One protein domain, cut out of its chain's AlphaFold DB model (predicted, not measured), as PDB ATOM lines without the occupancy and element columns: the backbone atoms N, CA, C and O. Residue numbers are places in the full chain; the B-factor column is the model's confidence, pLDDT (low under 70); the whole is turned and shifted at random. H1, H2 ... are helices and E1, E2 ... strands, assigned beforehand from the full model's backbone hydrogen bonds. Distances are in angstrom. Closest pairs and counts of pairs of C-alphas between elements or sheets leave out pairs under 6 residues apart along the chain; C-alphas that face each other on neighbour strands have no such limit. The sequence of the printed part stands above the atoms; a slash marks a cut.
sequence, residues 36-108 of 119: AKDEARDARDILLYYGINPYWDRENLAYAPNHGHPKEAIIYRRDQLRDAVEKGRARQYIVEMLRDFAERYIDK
ATOM      1  N   ALA A  36      10.535  29.853  -5.466       68.75
ATOM      2  CA  ALA A  36      11.421  31.034  -5.481       68.75
ATOM      3  C   ALA A  36      11.188  31.947  -4.261       68.75
ATOM      4  O   ALA A  36      10.998  33.163  -4.368       68.75
ATOM      5  N   LYS A  37      11.097  31.330  -3.079       79.06
ATOM      6  CA  LYS A  37      10.750  32.034  -1.842       79.06
ATOM      7  C   LYS A  37      11.776  33.088  -1.447       79.06
ATOM      8  O   LYS A  37      11.400  34.197  -1.060       79.06
ATOM      9  N   ASP A  38      13.051  32.740  -1.550       83.94
ATOM     10  CA  ASP A  38      14.139  33.621  -1.141       83.94
ATOM     11  C   ASP A  38      14.292  34.785  -2.121       83.94
ATOM     12  O   ASP A  38      14.468  35.922  -1.695       83.94
ATOM     13  N   GLU A  39      14.110  34.547  -3.420       87.19
ATOM     14  CA  GLU A  39      14.153  35.590  -4.443       87.19
ATOM     15  C   GLU A  39      12.982  36.563  -4.328       87.19
ATOM     16  O   GLU A  39      13.166  37.771  -4.466       87.19
ATOM     17  N   ALA A  40      11.781  36.062  -4.030       84.94
ATOM     18  CA  ALA A  40      10.629  36.922  -3.788       84.94
ATOM     19  C   ALA A  40      10.803  37.766  -2.517       84.94
ATOM     20  O   ALA A  40      10.434  38.942  -2.500       84.94
ATOM     21  N   ARG A  41      11.380  37.184  -1.455       87.25
ATOM     22  CA  ARG A  41      11.704  37.906  -0.219       87.25
ATOM     23  C   ARG A  41      12.745  38.993  -0.466       87.25
ATOM     24  O   ARG A  41      12.573  40.109   0.005       87.25
ATOM     25  N   ASP A  42      13.793  38.667  -1.203       89.50
ATOM     26  CA  ASP A  42      14.869  39.596  -1.518       89.50
ATOM     27  C   ASP A  42      14.375  40.769  -2.374       89.50
ATOM     28  O   ASP A  42      14.588  41.925  -2.018       89.50
ATOM     29  N   ALA A  43      13.596  40.490  -3.426       90.44
ATOM     30  CA  ALA A  43      12.953  41.536  -4.213       90.44
ATOM     31  C   ALA A  43      12.075  42.441  -3.333       90.44
ATOM     32  O   ALA A  43      12.181  43.661  -3.420       90.44
ATOM     33  N   ARG A  44      11.253  41.866  -2.440       90.44
ATOM     34  CA  ARG A  44      10.423  42.618  -1.482       90.44
ATOM     35  C   ARG A  44      11.265  43.541  -0.597       90.44
ATOM     36  O   ARG A  44      10.901  44.702  -0.413       90.44
ATOM     37  N   ASP A  45      12.354  43.025  -0.040       91.12
ATOM     38  CA  ASP A  45      13.220  43.771   0.874       91.12
ATOM     39  C   ASP A  45      13.908  44.946   0.148       91.12
ATOM     40  O   ASP A  45      14.055  46.020   0.734       91.12
ATOM     41  N   ILE A  46      14.202  44.807  -1.152       93.31
ATOM     42  CA  ILE A  46      14.680  45.916  -1.994       93.31
ATOM     43  C   ILE A  46      13.620  47.019  -2.135       93.31
ATOM     44  O   ILE A  46      13.958  48.192  -1.981       93.31
ATOM     45  N   LEU A  47      12.340  46.702  -2.382       93.31
ATOM     46  CA  LEU A  47      11.311  47.758  -2.443       93.31
ATOM     47  C   LEU A  47      11.218  48.528  -1.122       93.31
ATOM     48  O   LEU A  47      11.193  49.761  -1.134       93.31
ATOM     49  N   LEU A  48      11.224  47.809   0.003       92.50
ATOM     50  CA  LEU A  48      11.179  48.418   1.333       92.50
ATOM     51  C   LEU A  48      12.382  49.339   1.577       92.50
ATOM     52  O   LEU A  48      12.201  50.433   2.109       92.50
ATOM     53  N   TYR A  49      13.581  48.943   1.139       93.88
ATOM     54  CA  TYR A  49      14.780  49.785   1.199       93.88
ATOM     55  C   TYR A  49      14.598  51.121   0.459       93.88
ATOM     56  O   TYR A  49      15.008  52.168   0.956       93.88
ATOM     57  N   TYR A  50      13.912  51.112  -0.686       94.81
ATOM     58  CA  TYR A  50      13.590  52.322  -1.453       94.81
ATOM     59  C   TYR A  50      12.345  53.076  -0.959       94.81
ATOM     60  O   TYR A  50      11.900  54.028  -1.611       94.81
ATOM     61  N   GLY A  51      11.771  52.677   0.179       94.06
ATOM     62  CA  GLY A  51      10.555  53.282   0.720       94.06
ATOM     63  C   GLY A  51       9.333  53.060  -0.173       94.06
ATOM     64  O   GLY A  51       8.457  53.919  -0.223       94.06
ATOM     65  N   ILE A  52       9.308  51.957  -0.925       92.12
ATOM     66  CA  ILE A  52       8.143  51.502  -1.681       92.12
ATOM     67  C   ILE A  52       7.528  50.353  -0.891       92.12
ATOM     68  O   ILE A  52       8.173  49.337  -0.631       92.12
ATOM     69  N   ASN A  53       6.279  50.508  -0.487       90.12
ATOM     70  CA  ASN A  53       5.548  49.501   0.245       90.12
ATOM     71  C   ASN A  53       4.967  48.451  -0.720       90.12
ATOM     72  O   ASN A  53       3.970  48.720  -1.391       90.12
ATOM     73  N   PRO A  54       5.516  47.225  -0.769       86.94
ATOM     74  CA  PRO A  54       5.130  46.227  -1.765       86.94
ATOM     75  C   PRO A  54       3.674  45.751  -1.631       86.94
ATOM     76  O   PRO A  54       3.171  45.123  -2.559       86.94
ATOM     77  N   TYR A  55       3.015  46.041  -0.503       83.75
ATOM     78  CA  TYR A  55       1.654  45.608  -0.183       83.75
ATOM     79  C   TYR A  55       0.571  46.644  -0.516       83.75
ATOM     80  O   TYR A  55      -0.589  46.277  -0.662       83.75
ATOM     81  N   TRP A  56       0.923  47.931  -0.593       84.00
ATOM     82  CA  TRP A  56      -0.067  49.017  -0.680       84.00
ATOM     83  C   TRP A  56       0.260  50.050  -1.755       84.00
ATOM     84  O   TRP A  56      -0.648  50.713  -2.261       84.00
ATOM     85  N   ASP A  57       1.537  50.197  -2.111       87.81
ATOM     86  CA  ASP A  57       1.960  51.245  -3.029       87.81
ATOM     87  C   ASP A  57       1.587  50.890  -4.465       87.81
ATOM     88  O   ASP A  57       1.813  49.780  -4.959       87.81
ATOM     89  N   ARG A  58       1.021  51.884  -5.154       88.31
ATOM     90  CA  ARG A  58       0.542  51.745  -6.533       88.31
ATOM     91  C   ARG A  58       1.683  51.491  -7.509       88.31
ATOM     92  O   ARG A  58       1.451  50.917  -8.565       88.31
ATOM     93  N   GLU A  59       2.905  51.886  -7.163       88.44
ATOM     94  CA  GLU A  59       4.104  51.633  -7.961       88.44
ATOM     95  C   GLU A  59       4.377  50.139  -8.171       88.44
ATOM     96  O   GLU A  59       4.980  49.784  -9.175       88.44
ATOM     97  N   ASN A  60       3.919  49.267  -7.267       87.69
ATOM     98  CA  ASN A  60       4.061  47.814  -7.380       87.69
ATOM     99  C   ASN A  60       2.767  47.128  -7.866       87.69
ATOM    100  O   ASN A  60       2.626  45.924  -7.674       87.69
ATOM    101  N   LEU A  61       1.803  47.857  -8.444       87.12
ATOM    102  CA  LEU A  61       0.491  47.329  -8.836       87.12
ATOM    103  C   LEU A  61       0.279  47.397 -10.357       87.12
ATOM    104  O   LEU A  61       0.482  48.439 -10.973       87.12
ATOM    105  N   ALA A  62      -0.206  46.306 -10.947       85.75
ATOM    106  CA  ALA A  62      -0.635  46.239 -12.343       85.75
ATOM    107  C   ALA A  62      -2.024  45.616 -12.463       85.75
ATOM    108  O   ALA A  62      -2.389  44.782 -11.645       85.75
ATOM    109  N   TYR A  63      -2.790  45.987 -13.487       83.12
ATOM    110  CA  TYR A  63      -4.109  45.410 -13.747       83.12
ATOM    111  C   TYR A  63      -4.038  44.492 -14.963       83.12
ATOM    112  O   TYR A  63      -3.726  44.947 -16.060       83.12
ATOM    113  N   ALA A  64      -4.316  43.205 -14.766       80.94
ATOM    114  CA  ALA A  64      -4.290  42.193 -15.820       80.94
ATOM    115  C   ALA A  64      -5.279  41.058 -15.495       80.94
ATOM    116  O   ALA A  64      -5.717  40.949 -14.347       80.94
ATOM    117  N   PRO A  65      -5.658  40.214 -16.473       78.25
ATOM    118  CA  PRO A  65      -6.283  38.929 -16.164       78.25
ATOM    119  C   PRO A  65      -5.292  37.995 -15.438       78.25
ATOM    120  O   PRO A  65      -4.080  38.215 -15.481       78.25
ATOM    121  N   ASN A  66      -5.784  36.949 -14.768       75.88
ATOM    122  CA  ASN A  66      -4.921  36.049 -13.997       75.88
ATOM    123  C   ASN A  66      -4.097  35.135 -14.915       75.88
ATOM    124  O   ASN A  66      -4.657  34.250 -15.557       75.88
ATOM    125  N   HIS A  67      -2.769  35.286 -14.936       71.69
ATOM    126  CA  HIS A  67      -1.897  34.418 -15.748       71.69
ATOM    127  C   HIS A  67      -0.745  33.764 -14.966       71.69
ATOM    128  O   HIS A  67       0.159  33.194 -15.569       71.69
ATOM    129  N   GLY A  68      -0.773  33.803 -13.627       71.19
ATOM    130  CA  GLY A  68       0.258  33.205 -12.766       71.19
ATOM    131  C   GLY A  68       1.591  33.970 -12.736       71.19
ATOM    132  O   GLY A  68       1.767  34.977 -13.414       71.19
ATOM    133  N   HIS A  69       2.537  33.512 -11.908       75.88
ATOM    134  CA  HIS A  69       3.882  34.092 -11.776       75.88
ATOM    135  C   HIS A  69       4.945  32.985 -11.885       75.88
ATOM    136  O   HIS A  69       5.229  32.327 -10.881       75.88
ATOM    137  N   PRO A  70       5.525  32.751 -13.076       82.81
ATOM    138  CA  PRO A  70       6.550  31.729 -13.247       82.81
ATOM    139  C   PRO A  70       7.803  32.051 -12.424       82.81
ATOM    140  O   PRO A  70       8.126  33.215 -12.158       82.81
ATOM    141  N   LYS A  71       8.519  31.001 -12.011       83.94
ATOM    142  CA  LYS A  71       9.712  31.100 -11.159       83.94
ATOM    143  C   LYS A  71      10.783  31.986 -11.801       83.94
ATOM    144  O   LYS A  71      11.407  32.811 -11.138       83.94
ATOM    145  N   GLU A  72      10.960  31.828 -13.103       86.19
ATOM    146  CA  GLU A  72      11.937  32.518 -13.933       86.19
ATOM    147  C   GLU A  72      11.669  34.027 -13.951       86.19
ATOM    148  O   GLU A  72      12.602  34.817 -13.818       86.19
ATOM    149  N   ALA A  73      10.400  34.444 -14.014       86.81
ATOM    150  CA  ALA A  73      10.023  35.851 -13.915       86.81
ATOM    151  C   ALA A  73      10.342  36.444 -12.533       86.81
ATOM    152  O   ALA A  73      10.753  37.602 -12.445       86.81
ATOM    153  N   ILE A  74      10.175  35.670 -11.452       87.31
ATOM    154  CA  ILE A  74      10.512  36.113 -10.089       87.31
ATOM    155  C   ILE A  74      12.024  36.338  -9.965       87.31
ATOM    156  O   ILE A  74      12.444  37.401  -9.508       87.31
ATOM    157  N   ILE A  75      12.832  35.372 -10.416       89.19
ATOM    158  CA  ILE A  75      14.299  35.476 -10.408       89.19
ATOM    159  C   ILE A  75      14.755  36.669 -11.252       89.19
ATOM    160  O   ILE A  75      15.508  37.505 -10.761       89.19
ATOM    161  N   TYR A  76      14.233  36.799 -12.475       91.31
ATOM    162  CA  TYR A  76      14.570  37.893 -13.384       91.31
ATOM    163  C   TYR A  76      14.352  39.268 -12.741       91.31
ATOM    164  O   TYR A  76      15.253  40.104 -12.733       91.31
ATOM    165  N   ARG A  77      13.172  39.500 -12.154       91.81
ATOM    166  CA  ARG A  77      12.851  40.781 -11.508       91.81
ATOM    167  C   ARG A  77      13.765  41.055 -10.314       91.81
ATOM    168  O   ARG A  77      14.234  42.180 -10.162       91.81
ATOM    169  N   ARG A  78      14.047  40.036  -9.492       92.50
ATOM    170  CA  ARG A  78      14.985  40.140  -8.364       92.50
ATOM    171  C   ARG A  78      16.380  40.544  -8.832       92.50
ATOM    172  O   ARG A  78      16.961  41.460  -8.261       92.50
ATOM    173  N   ASP A  79      16.904  39.899  -9.870       95.00
ATOM    174  CA  ASP A  79      18.255  40.168 -10.373       95.00
ATOM    175  C   ASP A  79      18.389  41.583 -10.929       95.00
ATOM    176  O   ASP A  79      19.358  42.277 -10.628       95.00
ATOM    177  N   GLN A  80      17.385  42.053 -11.669       95.88
ATOM    178  CA  GLN A  80      17.353  43.433 -12.145       95.88
ATOM    179  C   GLN A  80      17.301  44.438 -10.981       95.88
ATOM    180  O   GLN A  80      17.975  45.468 -11.022       95.88
ATOM    181  N   LEU A  81      16.514  44.158  -9.936       95.00
ATOM    182  CA  LEU A  81      16.425  45.023  -8.754       95.00
ATOM    183  C   LEU A  81      17.746  45.059  -7.976       95.00
ATOM    184  O   LEU A  81      18.173  46.135  -7.560       95.00
ATOM    185  N   ARG A  82      18.421  43.913  -7.818       95.81
ATOM    186  CA  ARG A  82      19.755  43.840  -7.201       95.81
ATOM    187  C   ARG A  82      20.785  44.640  -7.981       95.81
ATOM    188  O   ARG A  82      21.471  45.465  -7.391       95.81
ATOM    189  N   ASP A  83      20.843  44.457  -9.298       97.00
ATOM    190  CA  ASP A  83      21.754  45.206 -10.167       97.00
ATOM    191  C   ASP A  83      21.533  46.726 -10.049       97.00
ATOM    192  O   ASP A  83      22.488  47.506  -9.997       97.00
ATOM    193  N   ALA A  84      20.277  47.168  -9.923       95.31
ATOM    194  CA  ALA A  84      19.958  48.573  -9.695       95.31
ATOM    195  C   ALA A  84      20.465  49.084  -8.332       95.31
ATOM    196  O   ALA A  84      21.012  50.188  -8.267       95.31
ATOM    197  N   VAL A  85      20.333  48.287  -7.265       95.62
ATOM    198  CA  VAL A  85      20.883  48.606  -5.934       95.62
ATOM    199  C   VAL A  85      22.408  48.696  -5.986       95.62
ATOM    200  O   VAL A  85      22.977  49.684  -5.528       95.62
ATOM    201  N   GLU A  86      23.072  47.705  -6.582       96.12
ATOM    202  CA  GLU A  86      24.535  47.639  -6.699       96.12
ATOM    203  C   GLU A  86      25.105  48.826  -7.484       96.12
ATOM    204  O   GLU A  86      26.156  49.367  -7.142       96.12
ATOM    205  N   LYS A  87      24.375  49.295  -8.501       96.81
ATOM    206  CA  LYS A  87      24.719  50.491  -9.282       96.81
ATOM    207  C   LYS A  87      24.337  51.808  -8.601       96.81
ATOM    208  O   LYS A  87      24.497  52.866  -9.211       96.81
ATOM    209  N   GLY A  88      23.809  51.773  -7.377       95.25
ATOM    210  CA  GLY A  88      23.404  52.962  -6.628       95.25
ATOM    211  C   GLY A  88      22.281  53.748  -7.307       95.25
ATOM    212  O   GLY A  88      22.261  54.979  -7.252       95.25
ATOM    213  N   ARG A  89      21.363  53.065  -8.005       97.00
ATOM    214  CA  ARG A  89      20.247  53.722  -8.698       97.00
ATOM    215  C   ARG A  89      19.293  54.369  -7.697       97.00
ATOM    216  O   ARG A  89      19.073  53.863  -6.599       97.00
ATOM    217  N   ALA A  90      18.704  55.492  -8.099       96.31
ATOM    218  CA  ALA A  90      17.733  56.220  -7.288       96.31
ATOM    219  C   ALA A  90      16.356  55.532  -7.279       96.31
ATOM    220  O   ALA A  90      16.012  54.805  -8.211       96.31
ATOM    221  N   ARG A  91      15.517  55.855  -6.282       95.19
ATOM    222  CA  ARG A  91      14.130  55.354  -6.161       95.19
ATOM    223  C   ARG A  91      13.331  55.483  -7.460       95.19
ATOM    224  O   ARG A  91      12.596  54.569  -7.810       95.19
ATOM    225  N   GLN A  92      13.473  56.598  -8.180       95.56
ATOM    226  CA  GLN A  92      12.748  56.820  -9.435       95.56
ATOM    227  C   GLN A  92      13.038  55.727 -10.477       95.56
ATOM    228  O   GLN A  92      12.108  55.244 -11.113       95.56
ATOM    229  N   TYR A  93      14.292  55.285 -10.589       96.31
ATOM    230  CA  TYR A  93      14.678  54.213 -11.506       96.31
ATOM    231  C   TYR A  93      14.003  52.885 -11.134       96.31
ATOM    232  O   TYR A  93      13.538  52.152 -11.999       96.31
ATOM    233  N   ILE A  94      13.879  52.599  -9.833       96.06
ATOM    234  CA  ILE A  94      13.167  51.412  -9.337       96.06
ATOM    235  C   ILE A  94      11.681  51.477  -9.702       96.06
ATOM    236  O   ILE A  94      11.118  50.489 -10.164       96.06
ATOM    237  N   VAL A  95      11.048  52.644  -9.555       94.12
ATOM    238  CA  VAL A  95       9.647  52.844  -9.963       94.12
ATOM    239  C   VAL A  95       9.471  52.647 -11.471       94.12
ATOM    240  O   VAL A  95       8.501  52.023 -11.896       94.12
ATOM    241  N   GLU A  96      10.402  53.142 -12.286       95.00
ATOM    242  CA  GLU A  96      10.395  52.936 -13.741       95.00
ATOM    243  C   GLU A  96      10.540  51.451 -14.106       95.00
ATOM    244  O   GLU A  96       9.803  50.958 -14.957       95.00
ATOM    245  N   MET A  97      11.397  50.706 -13.402       94.81
ATOM    246  CA  MET A  97      11.503  49.256 -13.581       94.81
ATOM    247  C   MET A  97      10.217  48.511 -13.214       94.81
ATOM    248  O   MET A  97       9.822  47.592 -13.925       94.81
ATOM    249  N   LEU A  98       9.545  48.888 -12.121       93.75
ATOM    250  CA  LEU A  98       8.279  48.255 -11.736       93.75
ATOM    251  C   LEU A  98       7.196  48.462 -12.804       93.75
ATOM    252  O   LEU A  98       6.411  47.547 -13.055       93.75
ATOM    253  N   ARG A  99       7.194  49.621 -13.478       92.38
ATOM    254  CA  ARG A  99       6.312  49.893 -14.624       92.38
ATOM    255  C   ARG A  99       6.647  49.013 -15.830       92.38
ATOM    256  O   ARG A  99       5.743  48.382 -16.364       92.38
ATOM    257  N   ASP A 100       7.921  48.890 -16.200       93.38
ATOM    258  CA  ASP A 100       8.348  47.984 -17.283       93.38
ATOM    259  C   ASP A 100       7.977  46.519 -16.974       93.38
ATOM    260  O   ASP A 100       7.442  45.802 -17.821       93.38
ATOM    261  N   PHE A 101       8.159  46.072 -15.730       92.00
ATOM    262  CA  PHE A 101       7.733  44.736 -15.310       92.00
ATOM    263  C   PHE A 101       6.219  44.543 -15.364       92.00
ATOM    264  O   PHE A 101       5.775  43.430 -15.660       92.00
ATOM    265  N   ALA A 102       5.438  45.582 -15.063       89.69
ATOM    266  CA  ALA A 102       3.987  45.556 -15.173       89.69
ATOM    267  C   ALA A 102       3.536  45.393 -16.625       89.69
ATOM    268  O   ALA A 102       2.739  44.503 -16.913       89.69
ATOM    269  N   GLU A 103       4.098  46.177 -17.542       90.06
ATOM    270  CA  GLU A 103       3.799  46.088 -18.976       90.06
ATOM    271  C   GLU A 103       4.143  44.701 -19.530       90.06
ATOM    272  O   GLU A 103       3.313  44.041 -20.153       90.06
ATOM    273  N   ARG A 104       5.333  44.179 -19.209       89.44
ATOM    274  CA  ARG A 104       5.736  42.832 -19.642       89.44
ATOM    275  C   ARG A 104       4.905  41.726 -19.006       89.44
ATOM    276  O   ARG A 104       4.767  40.663 -19.603       89.44
ATOM    277  N   TYR A 105       4.391  41.937 -17.797       86.50
ATOM    278  CA  TYR A 105       3.486  40.992 -17.154       86.50
ATOM    279  C   TYR A 105       2.136  40.940 -17.871       86.50
ATOM    280  O   TYR A 105       1.677  39.849 -18.204       86.50
ATOM    281  N   ILE A 106       1.549  42.107 -18.156       86.88
ATOM    282  CA  ILE A 106       0.301  42.245 -18.920       86.88
ATOM    283  C   ILE A 106       0.429  41.536 -20.273       86.88
ATOM    284  O   ILE A 106      -0.442  40.754 -20.649       86.88
ATOM    285  N   ASP A 107       1.561  41.732 -20.948       87.19
ATOM    286  CA  ASP A 107       1.839  41.165 -22.268       87.19
ATOM    287  C   ASP A 107       2.364  39.716 -22.245       87.19
ATOM    288  O   ASP A 107       2.672  39.168 -23.303       87.19
ATOM    289  N   LYS A 108       2.530  39.091 -21.070       85.19
ATOM    290  CA  LYS A 108       3.154  37.756 -20.915       85.19
ATOM    291  C   LYS A 108       4.556  37.652 -21.547       85.19
ATOM    292  O   LYS A 108       4.967  36.595 -22.008       85.19
TER     293      LYS A 108
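What this domain is: This is residues 36 to 108 of the 119 residues of an uncharacterized protein of Gemmata sp (UniProt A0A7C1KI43). Two helices, H2 and H3, make a helical hairpin that runs out and folds back, and a third helix, H1, packs on H2, running the same way as H2. The short strand E1 lies beside the later part of H3, between H1 and H2 along the chain, and residues 65 to 70 lead from it back to H2. The printed part has 73 residues, with three named helices and one named strand in the order H1, E1, H2, H3. The class is mostly helix, and E1 pairs with no named strand. The whole is compact, with a radius of gyration of the C-alphas of 11.7 A, and its C-alphas span 33 by 23 by 19 A.

How they stand to each other: Begin with H1, residues 37 to 49, and look across to H2, residues 71 to 86: the two touch, and their closest C-alphas, those of Ala 43 and Arg 78, are 4.8 A apart. They run the same way at a steep tilt of 36 degrees, only just steep. Next look at E1, residues 61 to 64, which is apart from H1 and from H2. Its closest C-alpha pair to H3, residues 91 to 106, is that of Ala 62 and Ala 102, 5.5 A apart. H2 and H3 are a helical hairpin, running opposite ways at a shallow tilt of 16 degrees. H2 touches H3 with residues 77 to 84 alone, and the closest C-alphas, those of Leu 81 and Ile 94, are 7.2 A apart. H1 and H3 are near each other. In H1, H2 and H3 every O i to N i+4 pair is within hydrogen-bond range.

Where its parts are: Find C-alpha 37 at (10.750, 32.034, -1.842); from there H1 runs 18.5 A to C-alpha 49 at (14.780, 49.785, 1.199). E1 goes from Leu 61 to Ala 64, 9.9 A. H2 goes from Lys 71 to Glu 86, 22.7 A. H3 goes from Arg 91 to Ile 106, 22.9 A, and you will find its last C-alpha at (0.301, 42.245, -18.920).

The domain as a whole: The two C-alphas farthest apart, those of Pro 65 and Gly 88, are 34.2 A apart, and the first and last printed C-alphas, of Ala 36 and Lys 108, are 18.8 A apart. The printed part has no cut. The link from H1 to E1, 11 residues, is long; that from E1 to H2, 6 residues, is short; that from H2 to H3, 4 residues, is tight. In the B-factor column you will find a mean pLDDT of the printed part of 89.2, with residue 36 under 70.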